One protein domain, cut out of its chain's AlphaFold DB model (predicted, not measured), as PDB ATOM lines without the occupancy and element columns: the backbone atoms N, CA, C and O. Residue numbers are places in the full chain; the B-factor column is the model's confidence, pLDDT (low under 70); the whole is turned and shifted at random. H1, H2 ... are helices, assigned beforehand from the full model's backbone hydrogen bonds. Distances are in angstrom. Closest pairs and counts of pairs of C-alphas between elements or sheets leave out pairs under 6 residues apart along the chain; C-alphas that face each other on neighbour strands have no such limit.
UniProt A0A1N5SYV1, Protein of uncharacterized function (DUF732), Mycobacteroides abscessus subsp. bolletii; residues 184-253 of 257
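What this domain is: This is residues 184 to 253 of the 257 residues of the protein "Protein of uncharacterized function (DUF732)" of Mycobacteroides abscessus subsp. bolletii (UniProt A0A1N5SYV1). A compact knot of four helices: the longest, H2, crosses H4 almost at a right angle, with H1 on one side of this crossed pair and H3 on the other. H3 folds back beside H2 as a helical hairpin, while H4 runs from H3 across to H1. The printed part has 70 residues, with four named helices in the order H1, H2, H3, H4 and no named strand, an all-helix class. The whole is compact and rounded, with a radius of gyration of the C-alphas of 11.0 A and spans of 27 by 24 by 17 A.

How they stand to each other: H2, residues 204 to 219, and H4, residues 239 to 252, are the hubs, touching three helices each. They are about perpendicular at 80 degrees and touch through residues 211 to 215 and 245 to 250 alone, closest at the C-alphas of Ala 211 and Ala 249, 5.6 A apart. H3, residues 224 to 235, touches H2 in a hairpin, opposite ways at a shallow tilt of 30 degrees; the closest C-alphas are those of Ser 214 and Val 227, 6.1 A apart. H3 also touches H4 at a steep tilt of 65 degrees, opposite ways, with the closest C-alphas, of Gln 228 and Ala 242, 5.3 A apart. H1, residues 184 to 196, touches H4 at a steep tilt of 42 degrees, opposite ways; the closest C-alphas, of Phe 190 and Ile 252, are 6.3 A apart. H1 touches H2 about perpendicular, at 74 degrees, through residues 187 to 191 and 204 to 208 alone, closest at the C-alphas of Asp 187 and Thr 208, 5.7 A apart. H1 and H3 are apart. The helix packing is mostly crossed, the lines of most touching pairs standing at more than a shallow tilt. In H1, H2, H3 and H4 every O i to N i+4 pair is within hydrogen-bond range.

Where its parts are: H2 is 22.7 A long from C-alpha 204 at (151.114, 146.357, 184.217) to C-alpha 219. H1 is 18.1 A long and begins at C-alpha 184, (142.645, 139.731, 181.278). H3 measures 16.4 A, and H4 measures 20.1 A and ends at C-alpha 252, (146.596, 132.592, 189.973).

The domain as a whole: The C-alphas farthest apart, of Thr 202 and Gly 221, are 30.2 A apart. The printed part has no cut; the links H2 to H3 and H3 to H4 are tight, and H1 to H2 is short. The mean pLDDT of the printed part is 95.6, and no printed residue is under 70.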
ATOM      1  N   ALA A 184     143.073 138.537 180.565       85.06
ATOM      2  CA  ALA A 184     142.645 139.731 181.278       85.06
ATOM      3  C   ALA A 184     142.062 139.482 182.685       85.06
ATOM      4  O   ALA A 184     142.313 140.277 183.591       85.06
ATOM      5  N   VAL A 185     141.299 138.403 182.914       90.81
ATOM      6  CA  VAL A 185     140.704 138.133 184.241       90.81
ATOM      7  C   VAL A 185     141.777 137.708 185.244       90.81
ATOM      8  O   VAL A 185     141.761 138.133 186.402       90.81
ATOM      9  N   TYR A 186     142.715 136.870 184.813       93.31
ATOM     10  CA  TYR A 186     143.798 136.370 185.659       93.31
ATOM     11  C   TYR A 186     144.898 137.409 185.827       93.31
ATOM     12  O   TYR A 186     145.394 137.579 186.935       93.31
ATOM     13  N   ASP A 187     145.172 138.187 184.786       95.25
ATOM     14  CA  ASP A 187     146.046 139.352 184.811       95.25
ATOM     15  C   ASP A 187     145.582 140.361 185.865       95.25
ATOM     16  O   ASP A 187     146.363 140.787 186.715       95.25
ATOM     17  N   GLN A 188     144.288 140.706 185.885       96.06
ATOM     18  CA  GLN A 188     143.743 141.612 186.900       96.06
ATOM     19  C   GLN A 188     143.869 141.039 188.313       96.06
ATOM     20  O   GLN A 188     144.265 141.764 189.231       96.06
ATOM     21  N   LYS A 189     143.580 139.744 188.502       96.75
ATOM     22  CA  LYS A 189     143.771 139.068 189.794       96.75
ATOM     23  C   LYS A 189     145.236 139.106 190.218       96.75
ATOM     24  O   LYS A 189     145.520 139.480 191.356       96.75
ATOM     25  N   PHE A 190     146.150 138.803 189.304       97.75
ATOM     26  CA  PHE A 190     147.589 138.825 189.526       97.75
ATOM     27  C   PHE A 190     148.069 140.211 189.945       97.75
ATOM     28  O   PHE A 190     148.596 140.370 191.043       97.75
ATOM     29  N   LEU A 191     147.767 141.240 189.155       97.88
ATOM     30  CA  LEU A 191     148.121 142.623 189.472       97.88
ATOM     31  C   LEU A 191     147.515 143.079 190.807       97.88
ATOM     32  O   LEU A 191     148.181 143.751 191.590       97.88
ATOM     33  N   SER A 192     146.263 142.709 191.102       97.62
ATOM     34  CA  SER A 192     145.629 143.043 192.386       97.62
ATOM     35  C   SER A 192     146.353 142.403 193.575       97.62
ATOM     36  O   SER A 192     146.584 143.072 194.583       97.62
ATOM     37  N   LYS A 193     146.782 141.143 193.435       97.88
ATOM     38  CA  LYS A 193     147.519 140.414 194.467       97.88
ATOM     39  C   LYS A 193     148.915 140.996 194.668       97.88
ATOM     40  O   LYS A 193     149.305 141.201 195.811       97.88
ATOM     41  N   MET A 194     149.615 141.338 193.588       97.81
ATOM     42  CA  MET A 194     150.937 141.970 193.650       97.81
ATOM     43  C   MET A 194     150.879 143.330 194.359       97.81
ATOM     44  O   MET A 194     151.667 143.578 195.270       97.81
ATOM     45  N   ARG A 195     149.883 144.179 194.050       97.75
ATOM     46  CA  ARG A 195     149.672 145.441 194.792       97.75
ATOM     47  C   ARG A 195     149.409 145.197 196.277       97.75
ATOM     48  O   ARG A 195     149.938 145.920 197.112       97.75
ATOM     49  N   ALA A 196     148.617 144.175 196.613       97.69
ATOM     50  CA  ALA A 196     148.333 143.820 198.005       97.69
ATOM     51  C   ALA A 196     149.574 143.319 198.768       97.69
ATOM     52  O   ALA A 196     149.630 143.464 199.985       97.69
ATOM     53  N   LEU A 197     150.567 142.768 198.063       96.50
ATOM     54  CA  LEU A 197     151.877 142.390 198.608       96.50
ATOM     55  C   LEU A 197     152.857 143.578 198.699       96.50
ATOM     56  O   LEU A 197     154.002 143.398 199.094       96.50
ATOM     57  N   GLY A 198     152.427 144.797 198.350       96.69
ATOM     58  CA  GLY A 198     153.249 146.008 198.434       96.69
ATOM     59  C   GLY A 198     154.075 146.312 197.183       96.69
ATOM     60  O   GLY A 198     154.900 147.224 197.206       96.69
ATOM     61  N   TRP A 199     153.854 145.597 196.077       96.00
ATOM     62  CA  TRP A 199     154.575 145.863 194.834       96.00
ATOM     63  C   TRP A 199     154.103 147.156 194.175       96.00
ATOM     64  O   TRP A 199     152.907 147.385 193.974       96.00
ATOM     65  N   THR A 200     155.069 147.979 193.766       95.88
ATOM     66  CA  THR A 200     154.804 149.158 192.938       95.88
ATOM     67  C   THR A 200     154.768 148.735 191.475       95.88
ATOM     68  O   THR A 200     155.791 148.372 190.902       95.88
ATOM     69  N   ILE A 201     153.579 148.759 190.874       95.69
ATOM     70  CA  ILE A 201     153.376 148.351 189.480       95.69
ATOM     71  C   ILE A 201     153.468 149.588 188.587       95.69
ATOM     72  O   ILE A 201     152.511 150.355 188.496       95.69
ATOM     73  N   THR A 202     154.621 149.781 187.948       95.12
ATOM     74  CA  THR A 202     154.855 150.855 186.967       95.12
ATOM     75  C   THR A 202     154.444 150.455 185.551       95.12
ATOM     76  O   THR A 202     153.959 151.298 184.804       95.12
ATOM     77  N   ASP A 203     154.580 149.172 185.212       94.88
ATOM     78  CA  ASP A 203     154.209 148.591 183.921       94.88
ATOM     79  C   ASP A 203     153.370 147.323 184.136       94.88
ATOM     80  O   ASP A 203     153.882 146.247 184.450       94.88
ATOM     81  N   ALA A 204     152.048 147.463 184.019       95.75
ATOM     82  CA  ALA A 204     151.114 146.357 184.217       95.75
ATOM     83  C   ALA A 204     151.197 145.308 183.094       95.75
ATOM     84  O   ALA A 204     151.037 144.110 183.357       95.75
ATOM     85  N   ASP A 205     151.468 145.744 181.866       92.88
ATOM     86  CA  ASP A 205     151.522 144.863 180.702       92.88
ATOM     87  C   ASP A 205     152.803 144.029 180.732       92.88
ATOM     88  O   ASP A 205     152.732 142.803 180.616       92.88
ATOM     89  N   GLY A 206     153.952 144.652 181.011       95.00
ATOM     90  CA  GLY A 206     155.211 143.938 181.227       95.00
ATOM     91  C   GLY A 206     155.127 142.953 182.395       95.00
ATOM     92  O   GLY A 206     155.552 141.804 182.282       95.00
ATOM     93  N   MET A 207     154.487 143.342 183.502       96.31
ATOM     94  CA  MET A 207     154.354 142.465 184.667       96.31
ATOM     95  C   MET A 207     153.486 141.229 184.380       96.31
ATOM     96  O   MET A 207     153.839 140.114 184.764       96.31
ATOM     97  N   THR A 208     152.358 141.396 183.689       96.25
ATOM     98  CA  THR A 208     151.493 140.263 183.313       96.25
ATOM     99  C   THR A 208     152.119 139.404 182.216       96.25
ATOM    100  O   THR A 208     151.984 138.182 182.249       96.25
ATOM    101  N   HIS A 209     152.870 140.007 181.288       94.25
ATOM    102  CA  HIS A 209     153.668 139.283 180.300       94.25
ATOM    103  C   HIS A 209     154.690 138.363 180.974       94.25
ATOM    104  O   HIS A 209     154.676 137.159 180.720       94.25
ATOM    105  N   ASN A 210     155.487 138.892 181.904       95.50
ATOM    106  CA  ASN A 210     156.496 138.121 182.631       95.50
ATOM    107  C   ASN A 210     155.874 136.992 183.466       95.50
ATOM    108  O   ASN A 210     156.436 135.900 183.556       95.50
ATOM    109  N   ALA A 211     154.687 137.213 184.044       96.62
ATOM    110  CA  ALA A 211     153.952 136.174 184.764       96.62
ATOM    111  C   ALA A 211     153.524 135.023 183.840       96.62
ATOM    112  O   ALA A 211     153.769 133.856 184.150       96.62
ATOM    113  N   ARG A 212     152.957 135.337 182.668       94.31
ATOM    114  CA  ARG A 212     152.594 134.325 181.663       94.31
ATOM    115  C   ARG A 212     153.816 133.607 181.095       94.31
ATOM    116  O   ARG A 212     153.773 132.392 180.928       94.31
ATOM    117  N   GLN A 213     154.904 134.328 180.830       94.69
ATOM    118  CA  GLN A 213     156.159 133.745 180.358       94.69
ATOM    119  C   GLN A 213     156.752 132.794 181.401       94.69
ATOM    120  O   GLN A 213     157.158 131.689 181.050       94.69
ATOM    121  N   SER A 214     156.721 133.170 182.682       96.12
ATOM    122  CA  SER A 214     157.146 132.298 183.783       96.12
ATOM    123  C   SER A 214     156.349 130.992 183.790       96.12
ATOM    124  O   SER A 214     156.936 129.913 183.825       96.12
ATOM    125  N   CYS A 215     155.021 131.071 183.659       95.12
ATOM    126  CA  CYS A 215     154.174 129.884 183.556       95.12
ATOM    127  C   CYS A 215     154.466 129.056 182.300       95.12
ATOM    128  O   CYS A 215     154.592 127.840 182.391       95.12
ATOM    129  N   SER A 216     154.673 129.698 181.147       91.88
ATOM    130  CA  SER A 216     155.086 129.009 179.921       91.88
ATOM    131  C   SER A 216     156.395 128.237 180.120       91.88
ATOM    132  O   SER A 216     156.482 127.073 179.737       91.88
ATOM    133  N   LEU A 217     157.408 128.837 180.750       92.06
ATOM    134  CA  LEU A 217     158.676 128.157 181.029       92.06
ATOM    135  C   LEU A 217     158.479 126.948 181.950       92.06
ATOM    136  O   LEU A 217     159.063 125.894 181.699       92.06
ATOM    137  N   LEU A 218     157.629 127.065 182.969       94.69
ATOM    138  CA  LEU A 218     157.307 125.948 183.856       94.69
ATOM    139  C   LEU A 218     156.578 124.816 183.112       94.69
ATOM    140  O   LEU A 218     156.942 123.653 183.269       94.69
ATOM    141  N   THR A 219     155.622 125.132 182.230       89.12
ATOM    142  CA  THR A 219     154.936 124.114 181.402       89.12
ATOM    143  C   THR A 219     155.868 123.391 180.426       89.12
ATOM    144  O   THR A 219     155.589 122.263 180.034       89.12
ATOM    145  N   GLN A 220     157.006 124.000 180.070       88.88
ATOM    146  CA  GLN A 220     158.059 123.379 179.256       88.88
ATOM    147  C   GLN A 220     158.979 122.444 180.068       88.88
ATOM    148  O   GLN A 220     159.920 121.882 179.512       88.88
ATOM    149  N   GLY A 221     158.728 122.266 181.370       91.94
ATOM    150  CA  GLY A 221     159.499 121.381 182.249       91.94
ATOM    151  C   GLY A 221     160.701 122.042 182.927       91.94
ATOM    152  O   GLY A 221     161.508 121.344 183.543       91.94
ATOM    153  N   ASN A 222     160.840 123.370 182.843       95.38
ATOM    154  CA  ASN A 222     161.880 124.079 183.584       95.38
ATOM    155  C   ASN A 222     161.586 124.072 185.091       95.38
ATOM    156  O   ASN A 222     160.432 124.067 185.521       95.38
ATOM    157  N   THR A 223     162.638 124.104 185.912       97.25
ATOM    158  CA  THR A 223     162.482 124.144 187.371       97.25
ATOM    159  C   THR A 223     162.067 125.534 187.848       97.25
ATOM    160  O   THR A 223     162.429 126.553 187.258       97.25
ATOM    161  N   VAL A 224     161.357 125.590 188.977       96.88
ATOM    162  CA  VAL A 224     160.959 126.855 189.615       96.88
ATOM    163  C   VAL A 224     162.179 127.732 189.922       96.88
ATOM    164  O   VAL A 224     162.137 128.936 189.682       96.88
ATOM    165  N   GLN A 225     163.291 127.136 190.370       97.06
ATOM    166  CA  GLN A 225     164.535 127.862 190.642       97.06
ATOM    167  C   GLN A 225     165.127 128.498 189.379       97.06
ATOM    168  O   GLN A 225     165.585 129.636 189.435       97.06
ATOM    169  N   PHE A 226     165.096 127.793 188.244       97.31
ATOM    170  CA  PHE A 226     165.568 128.340 186.972       97.31
ATOM    171  C   PHE A 226     164.730 129.548 186.545       97.31
ATOM    172  O   PHE A 226     165.282 130.594 186.217       97.31
ATOM    173  N   VAL A 227     163.400 129.441 186.614       97.81
ATOM    174  CA  VAL A 227     162.495 130.534 186.224       97.81
ATOM    175  C   VAL A 227     162.672 131.756 187.130       97.81
ATOM    176  O   VAL A 227     162.713 132.879 186.638       97.81
ATOM    177  N   GLN A 228     162.856 131.553 188.437       97.69
ATOM    178  CA  GLN A 228     163.142 132.633 189.390       97.69
ATOM    179  C   GLN A 228     164.467 133.345 189.087       97.69
ATOM    180  O   GLN A 228     164.523 134.574 189.134       97.69
ATOM    181  N   GLN A 229     165.521 132.591 188.758       97.31
ATOM    182  CA  GLN A 229     166.817 133.155 188.375       97.31
ATOM    183  C   GLN A 229     166.744 133.906 187.040       97.31
ATOM    184  O   GLN A 229     167.269 135.013 186.952       97.31
ATOM    185  N   SER A 230     166.057 133.344 186.036       97.19
ATOM    186  CA  SER A 230     165.848 133.993 184.732       97.19
ATOM    187  C   SER A 230     165.109 135.314 184.901       97.19
ATOM    188  O   SER A 230     165.579 136.346 184.432       97.19
ATOM    189  N   LEU A 231     164.006 135.308 185.659       96.94
ATOM    190  CA  LEU A 231     163.229 136.512 185.938       96.94
ATOM    191  C   LEU A 231     164.077 137.565 186.662       96.94
ATOM    192  O   LEU A 231     164.116 138.713 186.237       96.94
ATOM    193  N   SER A 232     164.795 137.169 187.720       97.19
ATOM    194  CA  SER A 232     165.667 138.067 188.486       97.19
ATOM    195  C   SER A 232     166.723 138.744 187.602       97.19
ATOM    196  O   SER A 232     166.917 139.958 187.706       97.19
ATOM    197  N   ALA A 233     167.350 137.981 186.701       96.31
ATOM    198  CA  ALA A 233     168.353 138.484 185.770       96.31
ATOM    199  C   ALA A 233     167.759 139.408 184.693       96.31
ATOM    200  O   ALA A 233     168.346 140.445 184.389       96.31
ATOM    201  N   GLU A 234     166.599 139.062 184.131       94.69
ATOM    202  CA  GLU A 234     165.955 139.821 183.052       94.69
ATOM    203  C   GLU A 234     165.345 141.142 183.536       94.69
ATOM    204  O   GLU A 234     165.449 142.161 182.854       94.69
ATOM    205  N   THR A 235     164.722 141.150 184.717       94.00
ATOM    206  CA  THR A 235     163.986 142.319 185.230       94.00
ATOM    207  C   THR A 235     164.757 143.106 186.283       94.00
ATOM    208  O   THR A 235     164.201 144.034 186.876       94.00
ATOM    209  N   ASN A 236     166.015 142.734 186.554       94.81
ATOM    210  CA  ASN A 236     166.833 143.291 187.636       94.81
ATOM    211  C   ASN A 236     166.088 143.297 188.989       94.81
ATOM    212  O   ASN A 236     166.182 144.232 189.786       94.81
ATOM    213  N   THR A 237     165.262 142.273 189.216       92.69
ATOM    214  CA  THR A 237     164.452 142.116 190.428       92.69
ATOM    215  C   THR A 237     165.209 141.233 191.417       92.69
ATOM    216  O   THR A 237     165.718 140.188 191.007       92.69
ATOM    217  N   PRO A 238     165.297 141.597 192.708       97.25
ATOM    218  CA  PRO A 238     165.913 140.750 193.726       97.25
ATOM    219  C   PRO A 238     165.349 139.320 193.723       97.25
ATOM    220  O   PRO A 238     164.161 139.108 193.477       97.25
ATOM    221  N   LEU A 239     166.199 138.320 193.973       97.06
ATOM    222  CA  LEU A 239     165.811 136.912 193.831       97.06
ATOM    223  C   LEU A 239     164.666 136.513 194.779       97.06
ATOM    224  O   LEU A 239     163.790 135.745 194.397       97.06
ATOM    225  N   ASP A 240     164.644 137.050 195.996       96.25
ATOM    226  CA  ASP A 240     163.561 136.861 196.968       96.25
ATOM    227  C   ASP A 240     162.216 137.395 196.450       96.25
ATOM    228  O   ASP A 240     161.187 136.726 196.569       96.25
ATOM    229  N   GLN A 241     162.232 138.550 195.786       96.50
ATOM    230  CA  GLN A 241     161.061 139.107 195.115       96.50
ATOM    231  C   GLN A 241     160.643 138.270 193.897       96.50
ATOM    232  O   GLN A 241     159.453 138.017 193.700       96.50
ATOM    233  N   ALA A 242     161.596 137.767 193.108       97.25
ATOM    234  CA  ALA A 242     161.306 136.866 191.992       97.25
ATOM    235  C   ALA A 242     160.660 135.548 192.466       97.25
ATOM    236  O   ALA A 242     159.750 135.031 191.813       97.25
ATOM    237  N   VAL A 243     161.063 135.028 193.632       97.56
ATOM    238  CA  VAL A 243     160.432 133.858 194.264       97.56
ATOM    239  C   VAL A 243     158.955 134.119 194.558       97.56
ATOM    240  O   VAL A 243     158.106 133.299 194.198       97.56
ATOM    241  N   GLU A 244     158.632 135.250 195.188       97.69
ATOM    242  CA  GLU A 244     157.249 135.608 195.518       97.69
ATOM    243  C   GLU A 244     156.405 135.891 194.267       97.69
ATOM    244  O   GLU A 244     155.245 135.471 194.190       97.69
ATOM    245  N   PHE A 245     157.006 136.519 193.254       98.00
ATOM    246  CA  PHE A 245     156.384 136.769 191.958       98.00
ATOM    247  C   PHE A 245     155.955 135.464 191.277       98.00
ATOM    248  O   PHE A 245     154.775 135.287 190.965       98.00
ATOM    249  N   VAL A 246     156.894 134.528 191.086       97.56
ATOM    250  CA  VAL A 246     156.632 133.250 190.402       97.56
ATOM    251  C   VAL A 246     155.605 132.433 191.183       97.56
ATOM    252  O   VAL A 246     154.654 131.918 190.601       97.56
ATOM    253  N   ARG A 247     155.715 132.395 192.516       97.44
ATOM    254  CA  ARG A 247     154.735 131.717 193.376       97.44
ATOM    255  C   ARG A 247     153.332 132.308 193.239       97.44
ATOM    256  O   ARG A 247     152.348 131.569 193.208       97.44
ATOM    257  N   THR A 248     153.230 133.633 193.158       97.75
ATOM    258  CA  THR A 248     151.949 134.324 192.977       97.75
ATOM    259  C   THR A 248     151.358 134.018 191.605       97.75
ATOM    260  O   THR A 248     150.165 133.723 191.519       97.75
ATOM    261  N   ALA A 249     152.183 134.008 190.554       97.00
ATOM    262  CA  ALA A 249     151.762 133.606 189.215       97.00
ATOM    263  C   ALA A 249     151.218 132.164 189.213       97.00
ATOM    264  O   ALA A 249     150.071 131.962 188.816       97.00
ATOM    265  N   MET A 250     151.962 131.202 189.770       96.69
ATOM    266  CA  MET A 250     151.525 129.801 189.899       96.69
ATOM    267  C   MET A 250     150.188 129.660 190.637       96.69
ATOM    268  O   MET A 250     149.359 128.832 190.286       96.69
ATOM    269  N   SER A 251     149.934 130.499 191.647       96.62
ATOM    270  CA  SER A 251     148.676 130.441 192.406       96.62
ATOM    271  C   SER A 251     147.457 131.027 191.682       96.62
ATOM    272  O   SER A 251     146.325 130.776 192.098       96.62
ATOM    273  N   ILE A 252     147.669 131.853 190.652       96.12
ATOM    274  CA  ILE A 252     146.596 132.592 189.973       96.12
ATOM    275  C   ILE A 252     146.314 132.018 188.591       96.12
ATOM    276  O   ILE A 252     145.142 131.860 188.249       96.12
ATOM    277  N   TYR A 253     147.344 131.714 187.802       93.38
ATOM    278  CA  TYR A 253     147.170 131.198 186.447       93.38
ATOM    279  C   TYR A 253     146.897 129.685 186.486       93.38
ATOM    280  O   TYR A 253     147.740 128.938 186.973       93.38
TER     281      TYR A 253